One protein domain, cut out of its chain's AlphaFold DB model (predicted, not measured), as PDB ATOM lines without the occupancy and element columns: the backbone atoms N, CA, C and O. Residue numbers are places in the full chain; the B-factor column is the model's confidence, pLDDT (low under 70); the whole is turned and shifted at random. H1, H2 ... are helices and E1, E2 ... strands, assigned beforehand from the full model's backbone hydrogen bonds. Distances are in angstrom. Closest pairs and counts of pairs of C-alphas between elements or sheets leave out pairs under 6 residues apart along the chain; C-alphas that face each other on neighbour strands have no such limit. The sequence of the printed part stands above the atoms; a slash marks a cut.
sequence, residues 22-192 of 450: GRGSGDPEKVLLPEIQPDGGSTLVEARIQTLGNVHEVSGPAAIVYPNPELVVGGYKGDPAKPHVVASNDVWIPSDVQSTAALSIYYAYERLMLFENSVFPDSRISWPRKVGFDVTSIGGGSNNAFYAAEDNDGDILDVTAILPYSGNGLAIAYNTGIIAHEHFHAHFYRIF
ATOM      1  N   GLY A  22      24.735 -44.783   4.351       47.66
ATOM      2  CA  GLY A  22      24.692 -45.227   5.743       47.66
ATOM      3  C   GLY A  22      23.680 -44.378   6.510       47.66
ATOM      4  O   GLY A  22      23.881 -43.179   6.662       47.66
ATOM      5  N   ARG A  23      22.578 -44.970   6.989       45.00
ATOM      6  CA  ARG A  23      21.688 -44.317   7.966       45.00
ATOM      7  C   ARG A  23      22.408 -44.272   9.317       45.00
ATOM      8  O   ARG A  23      22.269 -45.196  10.113       45.00
ATOM      9  N   GLY A  24      23.190 -43.223   9.557       52.16
ATOM     10  CA  GLY A  24      23.641 -42.875  10.900       52.16
ATOM     11  C   GLY A  24      22.435 -42.414  11.713       52.16
ATOM     12  O   GLY A  24      21.865 -41.367  11.434       52.16
ATOM     13  N   SER A  25      22.004 -43.212  12.688       50.09
ATOM     14  CA  SER A  25      20.938 -42.862  13.636       50.09
ATOM     15  C   SER A  25      21.456 -42.003  14.800       50.09
ATOM     16  O   SER A  25      20.972 -42.138  15.920       50.09
ATOM     17  N   GLY A  26      22.506 -41.215  14.564       56.38
ATOM     18  CA  GLY A  26      23.156 -40.389  15.575       56.38
ATOM     19  C   GLY A  26      22.684 -38.946  15.490       56.38
ATOM     20  O   GLY A  26      22.430 -38.440  14.394       56.38
ATOM     21  N   ASP A  27      22.594 -38.296  16.648       62.16
ATOM     22  CA  ASP A  27      22.449 -36.848  16.738       62.16
ATOM     23  C   ASP A  27      23.511 -36.161  15.860       62.16
ATOM     24  O   ASP A  27      24.623 -36.683  15.708       62.16
ATOM     25  N   PRO A  28      23.183 -35.019  15.236       64.31
ATOM     26  CA  PRO A  28      24.074 -34.308  14.332       64.31
ATOM     27  C   PRO A  28      25.283 -33.760  15.081       64.31
ATOM     28  O   PRO A  28      25.321 -32.604  15.485       64.31
ATOM     29  N   GLU A  29      26.309 -34.588  15.241       81.31
ATOM     30  CA  GLU A  29      27.521 -34.137  15.899       81.31
ATOM     31  C   GLU A  29      28.255 -33.119  15.021       81.31
ATOM     32  O   GLU A  29      28.825 -32.174  15.555       81.31
ATOM     33  N   LYS A  30      28.214 -33.263  13.688       94.12
ATOM     34  CA  LYS A  30      28.961 -32.414  12.749       94.12
ATOM     35  C   LYS A  30      28.117 -31.925  11.576       94.12
ATOM     36  O   LYS A  30      27.389 -32.703  10.959       94.12
ATOM     37  N   VAL A  31      28.298 -30.659  11.212       96.62
ATOM     38  CA  VAL A  31      27.694 -30.015  10.038       96.62
ATOM     39  C   VAL A  31      28.789 -29.338   9.212       96.62
ATOM     40  O   VAL A  31      29.658 -28.676   9.772       96.62
ATOM     41  N   LEU A  32      28.768 -29.476   7.886       97.62
ATOM     42  CA  LEU A  32      29.699 -28.759   7.009       97.62
ATOM     43  C   LEU A  32      29.218 -27.315   6.799       97.62
ATOM     44  O   LEU A  32      28.193 -27.105   6.152       97.62
ATOM     45  N   LEU A  33      29.944 -26.327   7.329       97.50
ATOM     46  CA  LEU A  33      29.540 -24.912   7.312       97.50
ATOM     47  C   LEU A  33      30.684 -23.983   6.879       97.50
ATOM     48  O   LEU A  33      31.848 -24.311   7.107       97.50
ATOM     49  N   PRO A  34      30.384 -22.816   6.279       96.44
ATOM     50  CA  PRO A  34      31.375 -21.765   6.068       96.44
ATOM     51  C   PRO A  34      31.802 -21.125   7.398       96.44
ATOM     52  O   PRO A  34      30.966 -20.853   8.261       96.44
ATOM     53  N   GLU A  35      33.095 -20.841   7.547       94.12
ATOM     54  CA  GLU A  35      33.666 -20.156   8.707       94.12
ATOM     55  C   GLU A  35      34.763 -19.158   8.298       94.12
ATOM     56  O   GLU A  35      35.665 -19.481   7.517       94.12
ATOM     57  N   ILE A  36      34.693 -17.951   8.871       92.38
ATOM     58  CA  ILE A  36      35.725 -16.915   8.745       92.38
ATOM     59  C   ILE A  36      37.013 -17.379   9.428       92.38
ATOM     60  O   ILE A  36      37.005 -17.824  10.575       92.38
ATOM     61  N   GLN A  37      38.122 -17.242   8.717       93.00
ATOM     62  CA  GLN A  37      39.464 -17.563   9.169       93.00
ATOM     63  C   GLN A  37      40.150 -16.327   9.773       93.00
ATOM     64  O   GLN A  37      39.772 -15.198   9.456       93.00
ATOM     65  N   PRO A  38      41.189 -16.498  10.613       90.25
ATOM     66  CA  PRO A  38      41.901 -15.372  11.229       90.25
ATOM     67  C   PRO A  38      42.532 -14.374  10.244       90.25
ATOM     68  O   PRO A  38      42.805 -13.235  10.614       90.25
ATOM     69  N   ASP A  39      42.778 -14.779   8.996       87.06
ATOM     70  CA  ASP A  39      43.272 -13.898   7.928       87.06
ATOM     71  C   ASP A  39      42.162 -13.070   7.247       87.06
ATOM     72  O   ASP A  39      42.449 -12.273   6.351       87.06
ATOM     73  N   GLY A  40      40.911 -13.248   7.680       84.62
ATOM     74  CA  GLY A  40      39.724 -12.587   7.151       84.62
ATOM     75  C   GLY A  40      39.048 -13.326   5.996       84.62
ATOM     76  O   GLY A  40      37.943 -12.937   5.635       84.62
ATOM     77  N   GLY A  41      39.655 -14.380   5.436       89.50
ATOM     78  CA  GLY A  41      39.027 -15.199   4.394       89.50
ATOM     79  C   GLY A  41      37.988 -16.174   4.952       89.50
ATOM     80  O   GLY A  41      37.794 -16.269   6.161       89.50
ATOM     81  N   SER A  42      37.332 -16.948   4.085       92.31
ATOM     82  CA  SER A  42      36.377 -17.991   4.482       92.31
ATOM     83  C   SER A  42      36.765 -19.381   3.958       92.31
ATOM     84  O   SER A  42      37.364 -19.525   2.891       92.31
ATOM     85  N   THR A  43      36.436 -20.430   4.717       95.62
ATOM     86  CA  THR A  43      36.571 -21.840   4.295       95.62
ATOM     87  C   THR A  43      35.412 -22.674   4.829       95.62
ATOM     88  O   THR A  43      34.749 -22.275   5.783       95.62
ATOM     89  N   LEU A  44      35.177 -23.851   4.247       97.12
ATOM     90  CA  LEU A  44      34.274 -24.843   4.831       97.12
ATOM     91  C   LEU A  44      34.975 -25.601   5.964       97.12
ATOM     92  O   LEU A  44      36.146 -25.968   5.835       97.12
ATOM     93  N   VAL A  45      34.241 -25.862   7.044       96.31
ATOM     94  CA  VAL A  45      34.697 -26.619   8.215       96.31
ATOM     95  C   VAL A  45      33.649 -27.643   8.640       96.31
ATOM     96  O   VAL A  45      32.448 -27.418   8.491       96.31
ATOM     97  N   GLU A  46      34.096 -28.765   9.206       97.19
ATOM     98  CA  GLU A  46      33.225 -29.678   9.955       97.19
ATOM     99  C   GLU A  46      32.936 -29.071  11.336       97.19
ATOM    100  O   GLU A  46      33.678 -29.275  12.299       97.19
ATOM    101  N   ALA A  47      31.869 -28.283  11.423       96.25
ATOM    102  CA  ALA A  47      31.442 -27.607  12.638       96.25
ATOM    103  C   ALA A  47      30.714 -28.577  13.572       96.25
ATOM    104  O   ALA A  47      29.716 -29.191  13.189       96.25
ATOM    105  N   ARG A  48      31.185 -28.688  14.819       95.56
ATOM    106  CA  ARG A  48      30.503 -29.465  15.860       95.56
ATOM    107  C   ARG A  48      29.458 -28.594  16.555       95.56
ATOM    108  O   ARG A  48      29.853 -27.608  17.173       95.56
ATOM    109  N   ILE A  49      28.175 -28.961  16.477       95.00
ATOM    110  CA  ILE A  49      27.071 -28.218  17.114       95.00
ATOM    111  C   ILE A  49      26.537 -29.036  18.294       95.00
ATOM    112  O   ILE A  49      25.764 -29.971  18.125       95.00
ATOM    113  N   GLN A  50      26.994 -28.721  19.501       94.00
ATOM    114  CA  GLN A  50      26.816 -29.567  20.689       94.00
ATOM    115  C   GLN A  50      25.438 -29.440  21.340       94.00
ATOM    116  O   GLN A  50      24.993 -30.346  22.039       94.00
ATOM    117  N   THR A  51      24.792 -28.292  21.177       94.94
ATOM    118  CA  THR A  51      23.564 -27.924  21.892       94.94
ATOM    119  C   THR A  51      22.320 -28.046  21.021       94.94
ATOM    120  O   THR A  51      21.208 -27.908  21.528       94.94
ATOM    121  N   LEU A  52      22.488 -28.309  19.722       94.06
ATOM    122  CA  LEU A  52      21.382 -28.521  18.800       94.06
ATOM    123  C   LEU A  52      20.949 -29.988  18.841       94.06
ATOM    124  O   LEU A  52      21.567 -30.846  18.222       94.06
ATOM    125  N   GLY A  53      19.861 -30.269  19.558       89.38
ATOM    126  CA  GLY A  53      19.338 -31.634  19.689       89.38
ATOM    127  C   GLY A  53      18.723 -32.207  18.405       89.38
ATOM    128  O   GLY A  53      18.468 -33.402  18.336       89.38
ATOM    129  N   ASN A  54      18.453 -31.376  17.392       91.56
ATOM    130  CA  ASN A  54      17.860 -31.804  16.128       91.56
ATOM    131  C   ASN A  54      18.316 -30.901  14.969       91.56
ATOM    132  O   ASN A  54      17.959 -29.731  14.918       91.56
ATOM    133  N   VAL A  55      19.048 -31.439  13.987       92.69
ATOM    134  CA  VAL A  55      19.505 -30.662  12.811       92.69
ATOM    135  C   VAL A  55      18.352 -30.233  11.900       92.69
ATOM    136  O   VAL A  55      18.507 -29.299  11.119       92.69
ATOM    137  N   HIS A  56      17.189 -30.880  12.005       94.12
ATOM    138  CA  HIS A  56      16.004 -30.569  11.205       94.12
ATOM    139  C   HIS A  56      15.126 -29.465  11.806       94.12
ATOM    140  O   HIS A  56      14.109 -29.118  11.210       94.12
ATOM    141  N   GLU A  57      15.499 -28.903  12.957       96.44
ATOM    142  CA  GLU A  57      14.841 -27.741  13.554       96.44
ATOM    143  C   GLU A  57      15.875 -26.888  14.297       96.44
ATOM    144  O   GLU A  57      16.400 -27.296  15.327       96.44
ATOM    145  N   VAL A  58      16.176 -25.689  13.789       96.62
ATOM    146  CA  VAL A  58      17.224 -24.805  14.331       96.62
ATOM    147  C   VAL A  58      16.713 -24.025  15.545       96.62
ATOM    148  O   VAL A  58      16.522 -22.805  15.521       96.62
ATOM    149  N   SER A  59      16.466 -24.773  16.615       97.44
ATOM    150  CA  SER A  59      15.980 -24.300  17.904       97.44
ATOM    151  C   SER A  59      16.681 -25.070  19.019       97.44
ATOM    152  O   SER A  59      16.651 -26.298  19.065       97.44
ATOM    153  N   GLY A  60      17.326 -24.352  19.929       96.62
ATOM    154  CA  GLY A  60      18.052 -24.950  21.043       96.62
ATOM    155  C   GLY A  60      18.530 -23.898  22.041       96.62
ATOM    156  O   GLY A  60      18.187 -22.726  21.893       96.62
ATOM    157  N   PRO A  61      19.307 -24.279  23.070       97.31
ATOM    158  CA  PRO A  61      19.696 -23.382  24.161       97.31
ATOM    159  C   PRO A  61      20.493 -22.148  23.720       97.31
ATOM    160  O   PRO A  61      20.424 -21.115  24.383       97.31
ATOM    161  N   ALA A  62      21.229 -22.235  22.608       97.88
ATOM    162  CA  ALA A  62      22.008 -21.120  22.081       97.88
ATOM    163  C   ALA A  62      21.152 -20.121  21.288       97.88
ATOM    164  O   ALA A  62      21.259 -18.908  21.462       97.88
ATOM    165  N   ALA A  63      20.279 -20.603  20.408       98.44
ATOM    166  CA  ALA A  63      19.478 -19.730  19.564       98.44
ATOM    167  C   ALA A  63      18.190 -20.398  19.083       98.44
ATOM    168  O   ALA A  63      18.091 -21.619  18.982       98.44
ATOM    169  N   ILE A  64      17.221 -19.564  18.726       98.38
ATOM    170  CA  ILE A  64      16.084 -19.931  17.889       98.38
ATOM    171  C   ILE A  64      16.184 -19.074  16.632       98.38
ATOM    172  O   ILE A  64      16.165 -17.839  16.719       98.38
ATOM    173  N   VAL A  65      16.339 -19.729  15.482       98.56
ATOM    174  CA  VAL A  65      16.570 -19.060  14.199       98.56
ATOM    175  C   VAL A  65      15.290 -19.074  13.374       98.56
ATOM    176  O   VAL A  65      14.790 -20.140  13.028       98.56
ATOM    177  N   TYR A  66      14.772 -17.897  13.039       98.25
ATOM    178  CA  TYR A  66      13.524 -17.712  12.306       98.25
ATOM    179  C   TYR A  66      13.818 -17.239  10.870       98.25
ATOM    180  O   TYR A  66      14.421 -16.174  10.702       98.25
ATOM    181  N   PRO A  67      13.419 -17.989   9.829       97.38
ATOM    182  CA  PRO A  67      13.526 -17.551   8.442       97.38
ATOM    183  C   PRO A  67      12.368 -16.624   8.062       97.38
ATOM    184  O   PRO A  67      11.212 -16.976   8.284       97.38
ATOM    185  N   ASN A  68      12.661 -15.483   7.431       95.88
ATOM    186  CA  ASN A  68      11.663 -14.494   6.996       95.88
ATOM    187  C   ASN A  68      10.585 -14.181   8.066       95.88
ATOM    188  O   ASN A  68       9.389 -14.243   7.763       95.88
ATOM    189  N   PRO A  69      10.962 -13.905   9.330       96.12
ATOM    190  CA  PRO A  69       9.988 -13.731  10.396       96.12
ATOM    191  C   PRO A  69       9.230 -12.410  10.280       96.12
ATOM    192  O   PRO A  69       9.718 -11.430   9.713       96.12
ATOM    193  N   GLU A  70       8.076 -12.360  10.937       92.25
ATOM    194  CA  GLU A  70       7.403 -11.111  11.287       92.25
ATOM    195  C   GLU A  70       7.951 -10.620  12.635       92.25
ATOM    196  O   GLU A  70       7.988 -11.378  13.609       92.25
ATOM    197  N   LEU A  71       8.389  -9.359  12.711       86.69
ATOM    198  CA  LEU A  71       8.731  -8.741  13.994       86.69
ATOM    199  C   LEU A  71       7.446  -8.404  14.760       86.69
ATOM    200  O   LEU A  71       6.575  -7.714  14.237       86.69
ATOM    201  N   VAL A  72       7.362  -8.850  16.010       88.62
ATOM    202  CA  VAL A  72       6.249  -8.581  16.928       88.62
ATOM    203  C   VAL A  72       6.783  -8.152  18.296       88.62
ATOM    204  O   VAL A  72       7.954  -8.370  18.612       88.62
ATOM    205  N   VAL A  73       5.919  -7.587  19.143       82.88
ATOM    206  CA  VAL A  73       6.262  -7.319  20.548       82.88
ATOM    207  C   VAL A  73       6.767  -8.608  21.206       82.88
ATOM    208  O   VAL A  73       6.133  -9.662  21.115       82.88
ATOM    209  N   GLY A  74       7.934  -8.539  21.847       82.25
ATOM    210  CA  GLY A  74       8.592  -9.702  22.443       82.25
ATOM    211  C   GLY A  74       9.405 -10.570  21.472       82.25
ATOM    212  O   GLY A  74       9.899 -11.622  21.891       82.25
ATOM    213  N   GLY A  75       9.576 -10.173  20.207       90.06
ATOM    214  CA  GLY A  75      10.583 -10.727  19.299       90.06
ATOM    215  C   GLY A  75      10.059 -11.093  17.910       90.06
ATOM    216  O   GLY A  75       9.627 -10.229  17.158       90.06
ATOM    217  N   TYR A  76      10.150 -12.370  17.537       94.25
ATOM    218  CA  TYR A  76       9.733 -12.851  16.217       94.25
ATOM    219  C   TYR A  76       8.525 -13.771  16.296       94.25
ATOM    220  O   TYR A  76       8.416 -14.599  17.203       94.25
ATOM    221  N   LYS A  77       7.656 -13.649  15.296       95.06
ATOM    222  CA  LYS A  77       6.575 -14.580  14.997       95.06
ATOM    223  C   LYS A  77       6.917 -15.347  13.721       95.06
ATOM    224  O   LYS A  77       7.274 -14.756  12.702       95.06
ATOM    225  N   GLY A  78       6.792 -16.666  13.797       95.12
ATOM    226  CA  GLY A  78       7.136 -17.611  12.738       95.12
ATOM    227  C   GLY A  78       7.638 -18.926  13.330       95.12
ATOM    228  O   GLY A  78       7.922 -18.999  14.527       95.12
ATOM    229  N   ASP A  79       7.750 -19.952  12.495       97.31
ATOM    230  CA  ASP A  79       8.343 -21.225  12.902       97.31
ATOM    231  C   ASP A  79       9.880 -21.130  12.883       97.31
ATOM    232  O   ASP A  79      10.437 -20.431  12.028       97.31
ATOM    233  N   PRO A  80      10.592 -21.846  13.773       98.06
ATOM    234  CA  PRO A  80      12.032 -22.032  13.636       98.06
ATOM    235  C   PRO A  80      12.397 -22.643  12.276       98.06
ATOM    236  O   PRO A  80      11.623 -23.399  11.680       98.06
ATOM    237  N   ALA A  81      13.597 -22.339  11.786       98.12
ATOM    238  CA  ALA A  81      14.095 -22.873  10.527       98.12
ATOM    239  C   ALA A  81      14.150 -24.406  10.569       98.12
ATOM    240  O   ALA A  81      14.590 -24.985  11.560       98.12
ATOM    241  N   LYS A  82      13.744 -25.051   9.471       97.88
ATOM    242  CA  LYS A  82      13.771 -26.510   9.292       97.88
ATOM    243  C   LYS A  82      14.725 -26.869   8.149       97.88
ATOM    244  O   LYS A  82      14.289 -26.896   7.000       97.88
ATOM    245  N   PRO A  83      16.027 -27.059   8.425       97.38
ATOM    246  CA  PRO A  83      17.036 -27.245   7.395       97.38
ATOM    247  C   PRO A  83      16.823 -28.530   6.602       97.38
ATOM    248  O   PRO A  83      16.567 -29.605   7.155       97.38
ATOM    249  N   HIS A  84      17.024 -28.429   5.296       97.44
ATOM    250  CA  HIS A  84      17.236 -29.571   4.430       97.44
ATOM    251  C   HIS A  84      18.717 -29.945   4.478       97.44
ATOM    252  O   HIS A  84      19.597 -29.169   4.095       97.44
ATOM    253  N   VAL A  85      18.995 -31.141   4.983       96.19
ATOM    254  CA  VAL A  85      20.350 -31.668   5.126       96.19
ATOM    255  C   VAL A  85      20.441 -33.065   4.537       96.19
ATOM    256  O   VAL A  85      19.495 -33.852   4.599       96.19
ATOM    257  N   VAL A  86      21.606 -33.378   3.984       94.81
ATOM    258  CA  VAL A  86      21.962 -34.708   3.496       94.81
ATOM    259  C   VAL A  86      23.113 -35.225   4.344       94.81
ATOM    260  O   VAL A  86      24.103 -34.526   4.546       94.81
ATOM    261  N   ALA A  87      22.989 -36.450   4.845       92.56
ATOM    262  CA  ALA A  87      24.086 -37.112   5.534       92.56
ATOM    263  C   ALA A  87      25.132 -37.593   4.518       92.56
ATOM    264  O   ALA A  87      24.797 -38.247   3.525       92.56
ATOM    265  N   SER A  88      26.403 -37.304   4.783       92.31
ATOM    266  CA  SER A  88      27.546 -37.874   4.075       92.31
ATOM    267  C   SER A  88      28.569 -38.339   5.107       92.31
ATOM    268  O   SER A  88      29.212 -37.525   5.767       92.31
ATOM    269  N   ASN A  89      28.699 -39.659   5.269       88.75
ATOM    270  CA  ASN A  89      29.404 -40.265   6.405       88.75
ATOM    271  C   ASN A  89      28.835 -39.734   7.739       88.75
ATOM    272  O   ASN A  89      27.621 -39.765   7.930       88.75
ATOM    273  N   ASP A  90      29.693 -39.210   8.617       89.25
ATOM    274  CA  ASP A  90      29.332 -38.658   9.930       89.25
ATOM    275  C   ASP A  90      29.120 -37.130   9.905       89.25
ATOM    276  O   ASP A  90      29.202 -36.470  10.943       89.25
ATOM    277  N   VAL A  91      28.902 -36.539   8.723       94.38
ATOM    278  CA  VAL A  91      28.727 -35.090   8.542       94.38
ATOM    279  C   VAL A  91      27.403 -34.795   7.849       94.38
ATOM    280  O   VAL A  91      27.082 -35.360   6.802       94.38
ATOM    281  N   TRP A  92      26.643 -33.859   8.409       95.75
ATOM    282  CA  TRP A  92      25.453 -33.304   7.774       95.75
ATOM    283  C   TRP A  92      25.832 -32.153   6.848       95.75
ATOM    284  O   TRP A  92      26.531 -31.220   7.240       95.75
ATOM    285  N   ILE A  93      25.360 -32.207   5.608       96.88
ATOM    286  CA  ILE A  93      25.619 -31.182   4.600       96.88
ATOM    287  C   ILE A  93      24.297 -30.469   4.298       96.88
ATOM    288  O   ILE A  93      23.372 -31.127   3.812       96.88
ATOM    289  N   PRO A  94      24.165 -29.157   4.573       97.38
ATOM    290  CA  PRO A  94      22.990 -28.403   4.154       97.38
ATOM    291  C   PRO A  94      22.872 -28.410   2.628       97.38
ATOM    292  O   PRO A  94      23.844 -28.168   1.915       97.38
ATOM    293  N   SER A  95      21.678 -28.712   2.119       97.19
ATOM    294  CA  SER A  95      21.443 -28.865   0.677       97.19
ATOM    295  C   SER A  95      21.026 -27.574  -0.026       97.19
ATOM    296  O   SER A  95      20.913 -27.556  -1.249       97.19
ATOM    297  N   ASP A  96      20.783 -26.500   0.727       97.12
ATOM    298  CA  ASP A  96      20.426 -25.187   0.195       97.12
ATOM    299  C   ASP A  96      20.984 -24.030   1.045       97.12
ATOM    300  O   ASP A  96      21.496 -24.204   2.159       97.12
ATOM    301  N   VAL A  97      20.912 -22.825   0.472       95.44
ATOM    302  CA  VAL A  97      21.429 -21.575   1.055       95.44
ATOM    303  C   VAL A  97      20.736 -21.262   2.382       95.44
ATOM    304  O   VAL A  97      21.400 -20.885   3.342       95.44
ATOM    305  N   GLN A  98      19.421 -21.466   2.465       96.88
ATOM    306  CA  GLN A  98      18.632 -21.160   3.658       96.88
ATOM    307  C   GLN A  98      19.005 -22.078   4.833       96.88
ATOM    308  O   GLN A  98      19.180 -21.614   5.960       96.88
ATOM    309  N   SER A  99      19.188 -23.368   4.559       98.00
ATOM    310  CA  SER A  99      19.646 -24.386   5.509       98.00
ATOM    311  C   SER A  99      21.061 -24.095   5.995       98.00
ATOM    312  O   SER A  99      21.324 -24.149   7.197       98.00
ATOM    313  N   THR A 100      21.955 -23.716   5.074       97.88
ATOM    314  CA  THR A 100      23.316 -23.280   5.416       97.88
ATOM    315  C   THR A 100      23.272 -22.054   6.325       97.88
ATOM    316  O   THR A 100      23.928 -22.043   7.361       97.88
ATOM    317  N   ALA A 101      22.461 -21.043   5.989       98.00
ATOM    318  CA  ALA A 101      22.364 -19.802   6.757       98.00
ATOM    319  C   ALA A 101      21.853 -20.062   8.173       98.00
ATOM    320  O   ALA A 101      22.469 -19.617   9.140       98.00
ATOM    321  N   ALA A 102      20.776 -20.836   8.305       98.31
ATOM    322  CA  ALA A 102      20.195 -21.143   9.601       98.31
ATOM    323  C   ALA A 102      21.184 -21.884  10.518       98.31
ATOM    324  O   ALA A 102      21.373 -21.490  11.672       98.31
ATOM    325  N   LEU A 103      21.859 -22.914   9.997       98.19
ATOM    326  CA  LEU A 103      22.833 -23.693  10.766       98.19
ATOM    327  C   LEU A 103      24.106 -22.890  11.084       98.19
ATOM    328  O   LEU A 103      24.605 -22.988  12.204       98.19
ATOM    329  N   SER A 104      24.591 -22.040  10.170       98.19
ATOM    330  CA  SER A 104      25.708 -21.116  10.432       98.19
ATOM    331  C   SER A 104      25.391 -20.107  11.533       98.19
ATOM    332  O   SER A 104      26.219 -19.899  12.421       98.19
ATOM    333  N   ILE A 105      24.191 -19.519  11.520       98.56
ATOM    334  CA  ILE A 105      23.741 -18.599  12.572       98.56
ATOM    335  C   ILE A 105      23.726 -19.315  13.921       98.56
ATOM    336  O   ILE A 105      24.295 -18.812  14.890       98.56
ATOM    337  N   TYR A 106      23.107 -20.496  13.996       98.50
ATOM    338  CA  TYR A 106      23.044 -21.251  15.247       98.50
ATOM    339  C   TYR A 106      24.436 -21.618  15.757       98.50
ATOM    340  O   TYR A 106      24.741 -21.390  16.927       98.50
ATOM    341  N   TYR A 107      25.306 -22.121  14.880       98.06
ATOM    342  CA  TYR A 107      26.691 -22.444  15.215       98.06
ATOM    343  C   TYR A 107      27.452 -21.228  15.768       98.06
ATOM    344  O   TYR A 107      28.152 -21.340  16.779       98.06
ATOM    345  N   ALA A 108      27.275 -20.045  15.170       98.12
ATOM    346  CA  ALA A 108      27.872 -18.808  15.666       98.12
ATOM    347  C   ALA A 108      27.399 -18.474  17.092       98.12
ATOM    348  O   ALA A 108      28.223 -18.203  17.969       98.12
ATOM    349  N   TYR A 109      26.087 -18.541  17.343       98.56
ATOM    350  CA  TYR A 109      25.516 -18.262  18.664       98.56
ATOM    351  C   TYR A 109      25.859 -19.315  19.712       98.56
ATOM    352  O   TYR A 109      26.067 -18.957  20.868       98.56
ATOM    353  N   GLU A 110      25.982 -20.587  19.341       98.06
ATOM    354  CA  GLU A 110      26.454 -21.622  20.261       98.06
ATOM    355  C   GLU A 110      27.876 -21.325  20.723       98.06
ATOM    356  O   GLU A 110      28.160 -21.335  21.922       98.06
ATOM    357  N   ARG A 111      28.770 -20.986  19.792       97.62
ATOM    358  CA  ARG A 111      30.143 -20.623  20.146       97.62
ATOM    359  C   ARG A 111      30.209 -19.357  20.989       97.62
ATOM    360  O   ARG A 111      31.028 -19.304  21.904       97.62
ATOM    361  N   LEU A 112      29.359 -18.366  20.713       97.81
ATOM    362  CA  LEU A 112      29.227 -17.173  21.553       97.81
ATOM    363  C   LEU A 112      28.748 -17.538  22.959       97.81
ATOM    364  O   LEU A 112      29.384 -17.131  23.923       97.81
ATOM    365  N   MET A 113      27.703 -18.355  23.091       97.62
ATOM    366  CA  MET A 113      27.183 -18.808  24.384       97.62
ATOM    367  C   MET A 113      28.252 -19.547  25.196       97.62
ATOM    368  O   MET A 113      28.456 -19.253  26.373       97.62
ATOM    369  N   LEU A 114      28.960 -20.495  24.575       96.06
ATOM    370  CA  LEU A 114      30.020 -21.264  25.230       96.06
ATOM    371  C   LEU A 114      31.197 -20.374  25.642       96.06
ATOM    372  O   LEU A 114      31.722 -20.518  26.746       96.06
ATOM    373  N   PHE A 115      31.595 -19.443  24.772       96.06
ATOM    374  CA  PHE A 115      32.643 -18.475  25.074       96.06
ATOM    375  C   PHE A 115      32.232 -17.543  26.217       96.06
ATOM    376  O   PHE A 115      32.999 -17.324  27.147       96.06
ATOM    377  N   GLU A 116      31.004 -17.038  26.207       95.56
ATOM    378  CA  GLU A 116      30.501 -16.133  27.239       95.56
ATOM    379  C   GLU A 116      30.339 -16.810  28.586       95.56
ATOM    380  O   GLU A 116      30.741 -16.241  29.597       95.56
ATOM    381  N   ASN A 117      29.855 -18.047  28.618       94.56
ATOM    382  CA  ASN A 117      29.781 -18.810  29.857       94.56
ATOM    383  C   ASN A 117      31.165 -19.023  30.496       94.56
ATOM    384  O   ASN A 117      31.247 -19.175  31.714       94.56
ATOM    385  N   SER A 118      32.253 -19.013  29.712       93.69
ATOM    386  CA  SER A 118      33.613 -19.166  30.242       93.69
ATOM    387  C   SER A 118      34.257 -17.846  30.680       93.69
ATOM    388  O   SER A 118      35.010 -17.836  31.656       93.69
ATOM    389  N   VAL A 119      33.961 -16.725  30.009       93.31
ATOM    390  CA  VAL A 119      34.614 -15.424  30.278       93.31
ATOM    391  C   VAL A 119      33.744 -14.435  31.051       93.31
ATOM    392  O   VAL A 119      34.263 -13.519  31.694       93.31
ATOM    393  N   PHE A 120      32.426 -14.600  31.001       92.62
ATOM    394  CA  PHE A 120      31.445 -13.707  31.605       92.62
ATOM    395  C   PHE A 120      30.180 -14.472  32.060       92.62
ATOM    396  O   PHE A 120      29.084 -14.208  31.563       92.62
ATOM    397  N   PRO A 121      30.298 -15.400  33.034       86.50
ATOM    398  CA  PRO A 121      29.186 -16.255  33.476       86.50
ATOM    399  C   PRO A 121      28.006 -15.476  34.077       86.50
ATOM    400  O   PRO A 121      26.871 -15.933  34.019       86.50
ATOM    401  N   ASP A 122      28.255 -14.271  34.597       84.75
ATOM    402  CA  ASP A 122      27.218 -13.361  35.100       84.75
ATOM    403  C   ASP A 122      26.590 -12.500  33.985       84.75
ATOM    404  O   ASP A 122      25.994 -11.448  34.264       84.75
ATOM    405  N   SER A 123      26.748 -12.895  32.712       83.12
ATOM    406  CA  SER A 123      26.128 -12.180  31.601       83.12
ATOM    407  C   SER A 123      24.618 -12.117  31.817       83.12
ATOM    408  O   SER A 123      23.933 -13.113  32.030       83.12
ATOM    409  N   ARG A 124      24.069 -10.902  31.787       85.50
ATOM    410  CA  ARG A 124      22.619 -10.676  31.915       85.50
ATOM    411  C   ARG A 124      21.907 -10.794  30.566       85.50
ATOM    412  O   ARG A 124      20.854 -10.183  30.375       85.50
ATOM    413  N   ILE A 125      22.523 -11.503  29.624       91.56
ATOM    414  CA  ILE A 125      21.972 -11.763  28.301       91.56
ATOM    415  C   ILE A 125      21.002 -12.929  28.403       91.56
ATOM    416  O   ILE A 125      21.273 -13.933  29.055       91.56
ATOM    417  N   SER A 126      19.848 -12.775  27.768       91.44
ATOM    418  CA  SER A 126      18.857 -13.838  27.695       91.44
ATOM    419  C   SER A 126      19.257 -14.843  26.621       91.44
ATOM    420  O   SER A 126      19.514 -14.442  25.487       91.44
ATOM    421  N   TRP A 127      19.263 -16.122  26.989       96.12
ATOM    422  CA  TRP A 127      19.404 -17.273  26.101       96.12
ATOM    423  C   TRP A 127      18.100 -18.095  26.131       96.12
ATOM    424  O   TRP A 127      17.445 -18.129  27.178       96.12
ATOM    425  N   PRO A 128      17.701 -18.753  25.031       97.62
ATOM    426  CA  PRO A 128      18.318 -18.689  23.705       97.62
ATOM    427  C   PRO A 128      18.140 -17.324  23.030       97.62
ATOM    428  O   PRO A 128      17.172 -16.608  23.299       97.62
ATOM    429  N   ARG A 129      19.068 -16.952  22.140       97.62
ATOM    430  CA  ARG A 129      18.924 -15.727  21.334       97.62
ATOM    431  C   ARG A 129      17.856 -15.920  20.267       97.62
ATOM    432  O   ARG A 129      17.784 -16.966  19.633       97.62
ATOM    433  N   LYS A 130      17.040 -14.894  20.043       97.69
ATOM    434  CA  LYS A 130      16.054 -14.867  18.958       97.69
ATOM    435  C   LYS A 130      16.683 -14.193  17.748       97.69
ATOM    436  O   LYS A 130      17.031 -13.012  17.817       97.69
ATOM    437  N   VAL A 131      16.842 -14.937  16.660       98.31
ATOM    438  CA  VAL A 131      17.562 -14.455  15.477       98.31
ATOM    439  C   VAL A 131      16.689 -14.613  14.248       98.31
ATOM    440  O   VAL A 131      16.294 -15.720  13.908       98.31
ATOM    441  N   GLY A 132      16.391 -13.504  13.589       97.50
ATOM    442  CA  GLY A 132      15.696 -13.485  12.313       97.50
ATOM    443  C   GLY A 132      16.716 -13.384  11.195       97.50
ATOM    444  O   GLY A 132      17.663 -12.604  11.312       97.50
ATOM    445  N   PHE A 133      16.530 -14.131  10.113       96.50
ATOM    446  CA  PHE A 133      17.311 -13.944   8.892       96.50
ATOM    447  C   PHE A 133      16.405 -13.818   7.671       96.50
ATOM    448  O   PHE A 133      15.277 -14.312   7.678       96.50
ATOM    449  N   ASP A 134      16.894 -13.095   6.664       95.19
ATOM    450  CA  ASP A 134      16.088 -12.556   5.563       95.19
ATOM    451  C   ASP A 134      14.907 -11.705   6.068       95.19
ATOM    452  O   ASP A 134      13.796 -11.725   5.539       95.19
ATOM    453  N   VAL A 135      15.141 -10.930   7.130       91.38
ATOM    454  CA  VAL A 135      14.111 -10.063   7.715       91.38
ATOM    455  C   VAL A 135      13.827  -8.902   6.762       91.38
ATOM    456  O   VAL A 135      14.697  -8.077   6.511       91.38
ATOM    457  N   THR A 136      12.604  -8.806   6.244       87.94
ATOM    458  CA  THR A 136      12.185  -7.716   5.336       87.94
ATOM    459  C   THR A 136      11.297  -6.674   6.012       87.94
ATOM    460  O   THR A 136      11.133  -5.571   5.495       87.94
ATOM    461  N   SER A 137      10.738  -6.995   7.182       75.12
ATOM    462  CA  SER A 137       9.777  -6.148   7.895       75.12
ATOM    463  C   SER A 137      10.412  -4.980   8.651       75.12
ATOM    464  O   SER A 137       9.691  -4.107   9.128       75.12
ATOM    465  N   ILE A 138      11.739  -4.954   8.795       69.25
ATOM    466  CA  ILE A 138      12.448  -3.954   9.595       69.25
ATOM    467  C   ILE A 138      13.501  -3.266   8.725       69.25
ATOM    468  O   ILE A 138      14.484  -3.894   8.348       69.25
ATOM    469  N   GLY A 139      13.300  -1.973   8.448       60.84
ATOM    470  CA  GLY A 139      14.285  -1.110   7.791       60.84
ATOM    471  C   GLY A 139      14.639  -1.566   6.374       60.84
ATOM    472  O   GLY A 139      15.560  -2.352   6.201       60.84
ATOM    473  N   GLY A 140      13.927  -1.039   5.367       60.00
ATOM    474  CA  GLY A 140      13.967  -1.449   3.952       60.00
ATOM    475  C   GLY A 140      15.335  -1.409   3.251       60.00
ATOM    476  O   GLY A 140      15.551  -0.609   2.343       60.00
ATOM    477  N   GLY A 141      16.238  -2.303   3.638       79.81
ATOM    478  CA  GLY A 141      17.595  -2.432   3.129       79.81
ATOM    479  C   GLY A 141      18.015  -3.887   2.937       79.81
ATOM    480  O   GLY A 141      17.248  -4.824   3.143       79.81
ATOM    481  N   SER A 142      19.260  -4.059   2.513       89.44
ATOM    482  CA  SER A 142      19.917  -5.347   2.300       89.44
ATOM    483  C   SER A 142      21.377  -5.252   2.737       89.44
ATOM    484  O   SER A 142      21.895  -4.153   2.949       89.44
ATOM    485  N   ASN A 143      22.057  -6.394   2.850       91.56
ATOM    486  CA  ASN A 143      23.481  -6.470   3.193       91.56
ATOM    487  C   ASN A 143      23.816  -5.826   4.544       91.56
ATOM    488  O   ASN A 143      24.847  -5.171   4.681       91.56
ATOM    489  N   ASN A 144      22.944  -6.007   5.537       91.38
ATOM    490  CA  ASN A 144      23.191  -5.529   6.889       91.38
ATOM    491  C   ASN A 144      22.670  -6.511   7.947       91.38
ATOM    492  O   ASN A 144      21.862  -7.393   7.652       91.38
ATOM    493  N   ALA A 145      23.110  -6.320   9.181       92.19
ATOM    494  CA  ALA A 145      22.471  -6.871  10.363       92.19
ATOM    495  C   ALA A 145      22.322  -5.763  11.410       92.19
ATOM    496  O   ALA A 145      22.910  -4.690  11.277       92.19
ATOM    497  N   PHE A 146      21.461  -5.987  12.394       91.12
ATOM    498  CA  PHE A 146      21.379  -5.139  13.576       91.12
ATOM    499  C   PHE A 146      20.799  -5.920  14.757       91.12
ATOM    500  O   PHE A 146      19.975  -6.828  14.601       91.12
ATOM    501  N   TYR A 147      21.178  -5.510  15.957       92.75
ATOM    502  CA  TYR A 147      20.489  -5.863  17.189       92.75
ATOM    503  C   TYR A 147      19.394  -4.842  17.528       92.75
ATOM    504  O   TYR A 147      19.644  -3.635  17.562       92.75
ATOM    505  N   ALA A 148      18.191  -5.327  17.839       87.94
ATOM    506  CA  ALA A 148      17.074  -4.520  18.316       87.94
ATOM    507  C   ALA A 148      16.736  -4.888  19.768       87.94
ATOM    508  O   ALA A 148      16.249  -5.982  20.063       87.94
ATOM    509  N   ALA A 149      17.002  -3.956  20.686       87.19
ATOM    510  CA  ALA A 149      16.712  -4.128  22.106       87.19
ATOM    511  C   ALA A 149      15.235  -3.871  22.437       87.19
ATOM    512  O   ALA A 149      14.626  -4.641  23.178       87.19
ATOM    513  N   GLU A 150      14.680  -2.796  21.878       82.19
ATOM    514  CA  GLU A 150      13.325  -2.289  22.102       82.19
ATOM    515  C   GLU A 150      12.708  -1.856  20.763       82.19
ATOM    516  O   GLU A 150      13.442  -1.613  19.799       82.19
ATOM    517  N   ASP A 151      11.383  -1.757  20.700       76.12
ATOM    518  CA  ASP A 151      10.672  -1.105  19.601       76.12
ATOM    519  C   ASP A 151      10.451   0.404  19.852       76.12
ATOM    520  O   ASP A 151      11.027   1.009  20.765       76.12
ATOM    521  N   ASN A 152       9.638   1.036  19.001       68.56
ATOM    522  CA  ASN A 152       9.353   2.473  19.076       68.56
ATOM    523  C   ASN A 152       8.492   2.852  20.293       68.56
ATOM    524  O   ASN A 152       8.528   4.004  20.726       68.56
ATOM    525  N   ASP A 153       7.743   1.899  20.845       69.69
ATOM    526  CA  ASP A 153       6.901   2.085  22.026       69.69
ATOM    527  C   ASP A 153       7.664   1.747  23.325       69.69
ATOM    528  O   ASP A 153       7.155   1.936  24.431       69.69
ATOM    529  N   GLY A 154       8.928   1.322  23.200       71.62
ATOM    530  CA  GLY A 154       9.795   0.946  24.313       71.62
ATOM    531  C   GLY A 154       9.580  -0.489  24.792       71.62
ATOM    532  O   GLY A 154      10.132  -0.869  25.831       71.62
ATOM    533  N   ASP A 155       8.810  -1.294  24.058       77.75
ATOM    534  CA  ASP A 155       8.622  -2.701  24.375       77.75
ATOM    535  C   ASP A 155       9.877  -3.494  24.021       77.75
ATOM    536  O   ASP A 155      10.512  -3.299  22.985       77.75
ATOM    537  N   ILE A 156      10.257  -4.419  24.903       81.06
ATOM    538  CA  ILE A 156      11.485  -5.197  24.746       81.06
ATOM    539  C   ILE A 156      11.319  -6.191  23.590       81.06
ATOM    540  O   ILE A 156      10.478  -7.091  23.646       81.06
ATOM    541  N   LEU A 157      12.189  -6.079  22.586       85.69
ATOM    542  CA  LEU A 157      12.314  -7.043  21.493       85.69
ATOM    543  C   LEU A 157      13.391  -8.087  21.813       85.69
ATOM    544  O   LEU A 157      13.124  -9.287  21.780       85.69
ATOM    545  N   ASP A 158      14.592  -7.616  22.168       89.62
ATOM    546  CA  ASP A 158      15.803  -8.413  22.408       89.62
ATOM    547  C   ASP A 158      16.090  -9.443  21.295       89.62
ATOM    548  O   ASP A 158      16.220 -10.646  21.544       89.62
ATOM    549  N   VAL A 159      16.181  -8.960  20.052       94.12
ATOM    550  CA  VAL A 159      16.384  -9.787  18.852       94.12
ATOM    551  C   VAL A 159      17.576  -9.337  18.019       94.12
ATOM    552  O   VAL A 159      17.913  -8.156  17.982       94.12
ATOM    553  N   THR A 160      18.161 -10.273  17.278       96.25
ATOM    554  CA  THR A 160      19.088  -9.959  16.184       96.25
ATOM    555  C   THR A 160      18.369 -10.141  14.853       96.25
ATOM    556  O   THR A 160      17.677 -11.144  14.652       96.25
ATOM    557  N   ALA A 161      18.505  -9.180  13.947       94.50
ATOM    558  CA  ALA A 161      17.954  -9.222  12.600       94.50
ATOM    559  C   ALA A 161      19.090  -9.247  11.579       94.50
ATOM    560  O   ALA A 161      19.962  -8.381  11.590       94.50
ATOM    561  N   ILE A 162      19.063 -10.224  10.682       96.25
ATOM    562  CA  ILE A 162      19.950 -10.309   9.525       96.25
ATOM    563  C   ILE A 162      19.099 -10.022   8.290       96.25
ATOM    564  O   ILE A 162      18.132 -10.737   8.011       96.25
ATOM    565  N   LEU A 163      19.428  -8.947   7.577       93.06
ATOM    566  CA  LEU A 163      18.700  -8.522   6.385       93.06
ATOM    567  C   LEU A 163      19.074  -9.386   5.174       93.06
ATOM    568  O   LEU A 163      20.169  -9.960   5.153       93.06
ATOM    569  N   PRO A 164      18.217  -9.429   4.135       94.25
ATOM    570  CA  PRO A 164      18.532 -10.114   2.890       94.25
ATOM    571  C   PRO A 164      19.894  -9.698   2.335       94.25
ATOM    572  O   PRO A 164      20.232  -8.511   2.301       94.25
ATOM    573  N   TYR A 165      20.679 -10.673   1.885       94.44
ATOM    574  CA  TYR A 165      22.003 -10.433   1.321       94.44
ATOM    575  C   TYR A 165      21.967 -10.526  -0.206       94.44
ATOM    576  O   TYR A 165      21.510 -11.508  -0.783       94.44
ATOM    577  N   SER A 166      22.465  -9.487  -0.864       93.75
ATOM    578  CA  SER A 166      22.560  -9.355  -2.320       93.75
ATOM    579  C   SER A 166      23.959  -8.930  -2.786       93.75
ATOM    580  O   SER A 166      24.122  -8.515  -3.933       93.75
ATOM    581  N   GLY A 167      24.944  -8.921  -1.884       90.81
ATOM    582  CA  GLY A 167      26.333  -8.576  -2.165       90.81
ATOM    583  C   GLY A 167      27.097  -9.712  -2.851       90.81
ATOM    584  O   GLY A 167      26.609 -10.831  -2.970       90.81
ATOM    585  N   ASN A 168      28.320  -9.412  -3.295       89.38
ATOM    586  CA  ASN A 168      29.197 -10.378  -3.972       89.38
ATOM    587  C   ASN A 168      30.130 -11.146  -3.013       89.38
ATOM    588  O   ASN A 168      30.931 -11.954  -3.476       89.38
ATOM    589  N   GLY A 169      30.083 -10.841  -1.714       91.50
ATOM    590  CA  GLY A 169      30.910 -11.468  -0.687       91.50
ATOM    591  C   GLY A 169      30.203 -12.623   0.018       91.50
ATOM    592  O   GLY A 169      29.160 -13.116  -0.419       91.50
ATOM    593  N   LEU A 170      30.764 -13.045   1.147       93.50
ATOM    594  CA  LEU A 170      30.134 -14.006   2.038       93.50
ATOM    595  C   LEU A 170      28.880 -13.381   2.662       93.50
ATOM    596  O   LEU A 170      28.948 -12.308   3.265       93.50
ATOM    597  N   ALA A 171      27.735 -14.058   2.565       95.81
ATOM    598  CA  ALA A 171      26.512 -13.561   3.186       95.81
ATOM    599  C   ALA A 171      26.685 -13.371   4.700       95.81
ATOM    600  O   ALA A 171      27.363 -14.152   5.369       95.81
ATOM    601  N   ILE A 172      26.033 -12.347   5.254       96.31
ATOM    602  CA  ILE A 172      26.190 -11.961   6.668       96.31
ATOM    603  C   ILE A 172      25.829 -13.100   7.629       96.31
ATOM    604  O   ILE A 172      26.484 -13.259   8.656       96.31
ATOM    605  N   ALA A 173      24.858 -13.944   7.268       97.25
ATOM    606  CA  ALA A 173      24.480 -15.129   8.040       97.25
ATOM    607  C   ALA A 173      25.635 -16.128   8.268       97.25
ATOM    608  O   ALA A 173      25.583 -16.925   9.202       97.25
ATOM    609  N   TYR A 174      26.676 -16.088   7.437       96.31
ATOM    610  CA  TYR A 174      27.861 -16.942   7.548       96.31
ATOM    611  C   TYR A 174      29.030 -16.251   8.260       96.31
ATOM    612  O   TYR A 174      30.029 -16.890   8.591       96.31
ATOM    613  N   ASN A 175      28.942 -14.938   8.483       97.31
ATOM    614  CA  ASN A 175      30.026 -14.152   9.047       97.31
ATOM    615  C   ASN A 175      29.913 -14.099  10.574       97.31
ATOM    616  O   ASN A 175      29.244 -13.240  11.152       97.31
ATOM    617  N   THR A 176      30.609 -15.021  11.238       96.94
ATOM    618  CA  THR A 176      30.631 -15.134  12.704       96.94
ATOM    619  C   THR A 176      31.133 -13.866  13.399       96.94
ATOM    620  O   THR A 176      30.723 -13.597  14.527       96.94
ATOM    621  N   GLY A 177      31.970 -13.057  12.739       96.81
ATOM    622  CA  GLY A 177      32.450 -11.777  13.262       96.81
ATOM    623  C   GLY A 177      31.355 -10.717  13.304       96.81
ATOM    624  O   GLY A 177      31.206 -10.043  14.322       96.81
ATOM    625  N   ILE A 178      30.539 -10.624  12.249       97.12
ATOM    626  CA  ILE A 178      29.370  -9.730  12.227       97.12
ATOM    627  C   ILE A 178      28.327 -10.203  13.242       97.12
ATOM    628  O   ILE A 178      27.806  -9.399  14.004       97.12
ATOM    629  N   ILE A 179      28.072 -11.509  13.343       98.25
ATOM    630  CA  ILE A 179      27.138 -12.039  14.349       98.25
ATOM    631  C   ILE A 179      27.615 -11.719  15.776       98.25
ATOM    632  O   ILE A 179      26.816 -11.306  16.614       98.25
ATOM    633  N   ALA A 180      28.914 -11.860  16.054       98.31
ATOM    634  CA  ALA A 180      29.501 -11.480  17.338       98.31
ATOM    635  C   ALA A 180      29.412  -9.968  17.602       98.31
ATOM    636  O   ALA A 180      29.116  -9.569  18.728       98.31
ATOM    637  N   HIS A 181      29.622  -9.136  16.577       97.69
ATOM    638  CA  HIS A 181      29.414  -7.688  16.641       97.69
ATOM    639  C   HIS A 181      27.971  -7.359  17.063       97.69
ATOM    640  O   HIS A 181      27.770  -6.675  18.066       97.69
ATOM    641  N   GLU A 182      26.971  -7.926  16.385       96.44
ATOM    642  CA  GLU A 182      25.563  -7.694  16.733       96.44
ATOM    643  C   GLU A 182      25.216  -8.197  18.134       96.44
ATOM    644  O   GLU A 182      24.525  -7.529  18.905       96.44
ATOM    645  N   HIS A 183      25.741  -9.361  18.514       97.50
ATOM    646  CA  HIS A 183      25.542  -9.903  19.854       97.50
ATOM    647  C   HIS A 183      26.132  -8.995  20.945       97.50
ATOM    648  O   HIS A 183      25.532  -8.835  22.010       97.50
ATOM    649  N   PHE A 184      27.261  -8.328  20.685       97.31
ATOM    650  CA  PHE A 184      27.836  -7.380  21.640       97.31
ATOM    651  C   PHE A 184      26.916  -6.188  21.923       97.31
ATOM    652  O   PHE A 184      26.876  -5.710  23.062       97.31
ATOM    653  N   HIS A 185      26.136  -5.719  20.949       94.62
ATOM    654  CA  HIS A 185      25.175  -4.641  21.196       94.62
ATOM    655  C   HIS A 185      24.164  -5.000  22.291       94.62
ATOM    656  O   HIS A 185      23.779  -4.125  23.070       94.62
ATOM    657  N   ALA A 186      23.806  -6.281  22.432       93.50
ATOM    658  CA  ALA A 186      22.977  -6.747  23.536       93.50
ATOM    659  C   ALA A 186      23.678  -6.564  24.891       93.50
ATOM    660  O   ALA A 186      23.070  -6.051  25.834       93.50
ATOM    661  N   HIS A 187      24.972  -6.891  24.997       94.12
ATOM    662  CA  HIS A 187      25.756  -6.621  26.214       94.12
ATOM    663  C   HIS A 187      25.825  -5.139  26.514       94.12
ATOM    664  O   HIS A 187      25.533  -4.720  27.634       94.12
ATOM    665  N   PHE A 188      26.168  -4.337  25.512       92.88
ATOM    666  CA  PHE A 188      26.272  -2.899  25.673       92.88
ATOM    667  C   PHE A 188      24.950  -2.300  26.167       92.88
ATOM    668  O   PHE A 188      24.939  -1.538  27.137       92.88
ATOM    669  N   TYR A 189      23.826  -2.715  25.580       89.25
ATOM    670  CA  TYR A 189      22.495  -2.312  26.018       89.25
ATOM    671  C   TYR A 189      22.171  -2.809  27.441       89.25
ATOM    672  O   TYR A 189      21.653  -2.044  28.252       89.25
ATOM    673  N   ARG A 190      22.524  -4.036  27.839       89.00
ATOM    674  CA  ARG A 190      22.300  -4.499  29.228       89.00
ATOM    675  C   ARG A 190      23.163  -3.764  30.257       89.00
ATOM    676  O   ARG A 190      22.728  -3.578  31.397       89.00
ATOM    677  N   ILE A 191      24.368  -3.344  29.878       89.06
ATOM    678  CA  ILE A 191      25.292  -2.617  30.756       89.06
ATOM    679  C   ILE A 191      24.888  -1.141  30.864       89.06
ATOM    680  O   ILE A 191      24.857  -0.600  31.972       89.06
ATOM    681  N   PHE A 192      24.549  -0.498  29.743       87.44
ATOM    682  CA  PHE A 192      24.386   0.957  29.646       87.44
ATOM    683  C   PHE A 192      22.998   1.435  29.200       87.44
ATOM    684  O   PHE A 192      22.781   2.642  29.141       87.44
TER     685      PHE A 192
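AT A GLANCE: This is residues 22 to 192 of the 450 residues of an uncharacterized protein of Bdellovibrionaceae bacterium (UniProt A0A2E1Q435). A twisted sheet of four strands, E3, E8, E10 and E9, forms a wall with two helices, H1 and H2, covering one face. The hairpin E1 and E2 packs on H1, with the hairpin E6 and E7 next to E1, while the small hairpin E4 and E5 packs on the sheet's other face. The printed part has 171 residues, with elements in the order E1 E2 E3 E4 E5 E6 E7 H1 E8 E9 E10 H2, and its class is mixed, helices and strands. The large sheet, in the order E3 E8 E10 E9, is mixed, and the hairpins E1 and E2, E4 and E5, and E6 and E7 are each an antiparallel sheet of two strands. The whole is compact, with a radius of gyration of the C-alphas of 15.6 A and spans of 53 by 36 by 35 A.

IN THESE COORDINATES: The large sheet holds E3, residues 63 to 67, E8, residues 129 to 133, E10, residues 156 to 162 and 18.2 A long, and E9, residues 145 to 150 and 15.6 A long. H1, residues 97 to 119, is 32.6 A long and begins at C-alpha 97 (21.429, -21.575, 1.055). H2, residues 176 to 192, is 24.2 A long and ends at C-alpha 192 (24.386, 0.957, 29.646). E1, residues 30 to 36, begins at C-alpha 30 (28.961, -32.414, 12.749); E2 is residues 42 to 48. The short strands are E4, 70 to 72, E5, 75 to 77, E6, 85 to 88, and E7, 91 to 94.

HOW THE PARTS SIT: E3 and E8 are parallel, with N 64 and O 129 at 2.8 A. E8 and E10 are parallel, with N 162 and O 132 at 2.8 A. E10 and E9 are an antiparallel hairpin, with N 161 and O 146 at 2.8 A. H1 is over E3 and E8 at a height over the sheet of 8.4 A, and H2 is over E10 and E9 at 9.3 A, on the same face; both run along the strands. With residues 105 to 112 alone H1 touches H2, at a steep tilt of 48 degrees, the same way; the closest C-alphas, of Ala 108 and Thr 176, are 5.5 A apart. The closest C-alphas of E1 and H1, Leu 33 and Ser 104, are 6.2 A apart; those of E1 and E7, Val 31 and Trp 92, 4.6 A; those of E5 and E10, Gly 75 and Leu 157, 4.6 A. In the hairpin E1 and E2, N 31 and O 47 are 2.8 A apart; in E6 and E7, N 93 and O 86, 2.8 A; in E4 and E5, N 77 and O 70, 2.8 A. In H1 every O i to N i+4 pair is within hydrogen-bond range, in H2 11 of 13.

THE WHOLE: The C-alphas farthest apart, of Gly 22 and Asp 153, are 53.1 A apart. The printed part has no cut. The links E2 to E3, E8 to E9 and E10 to H2 are long. The mean pLDDT of the printed part is 91.0; residues 22 to 28, 138 to 140 and 152 to 153 are under 70.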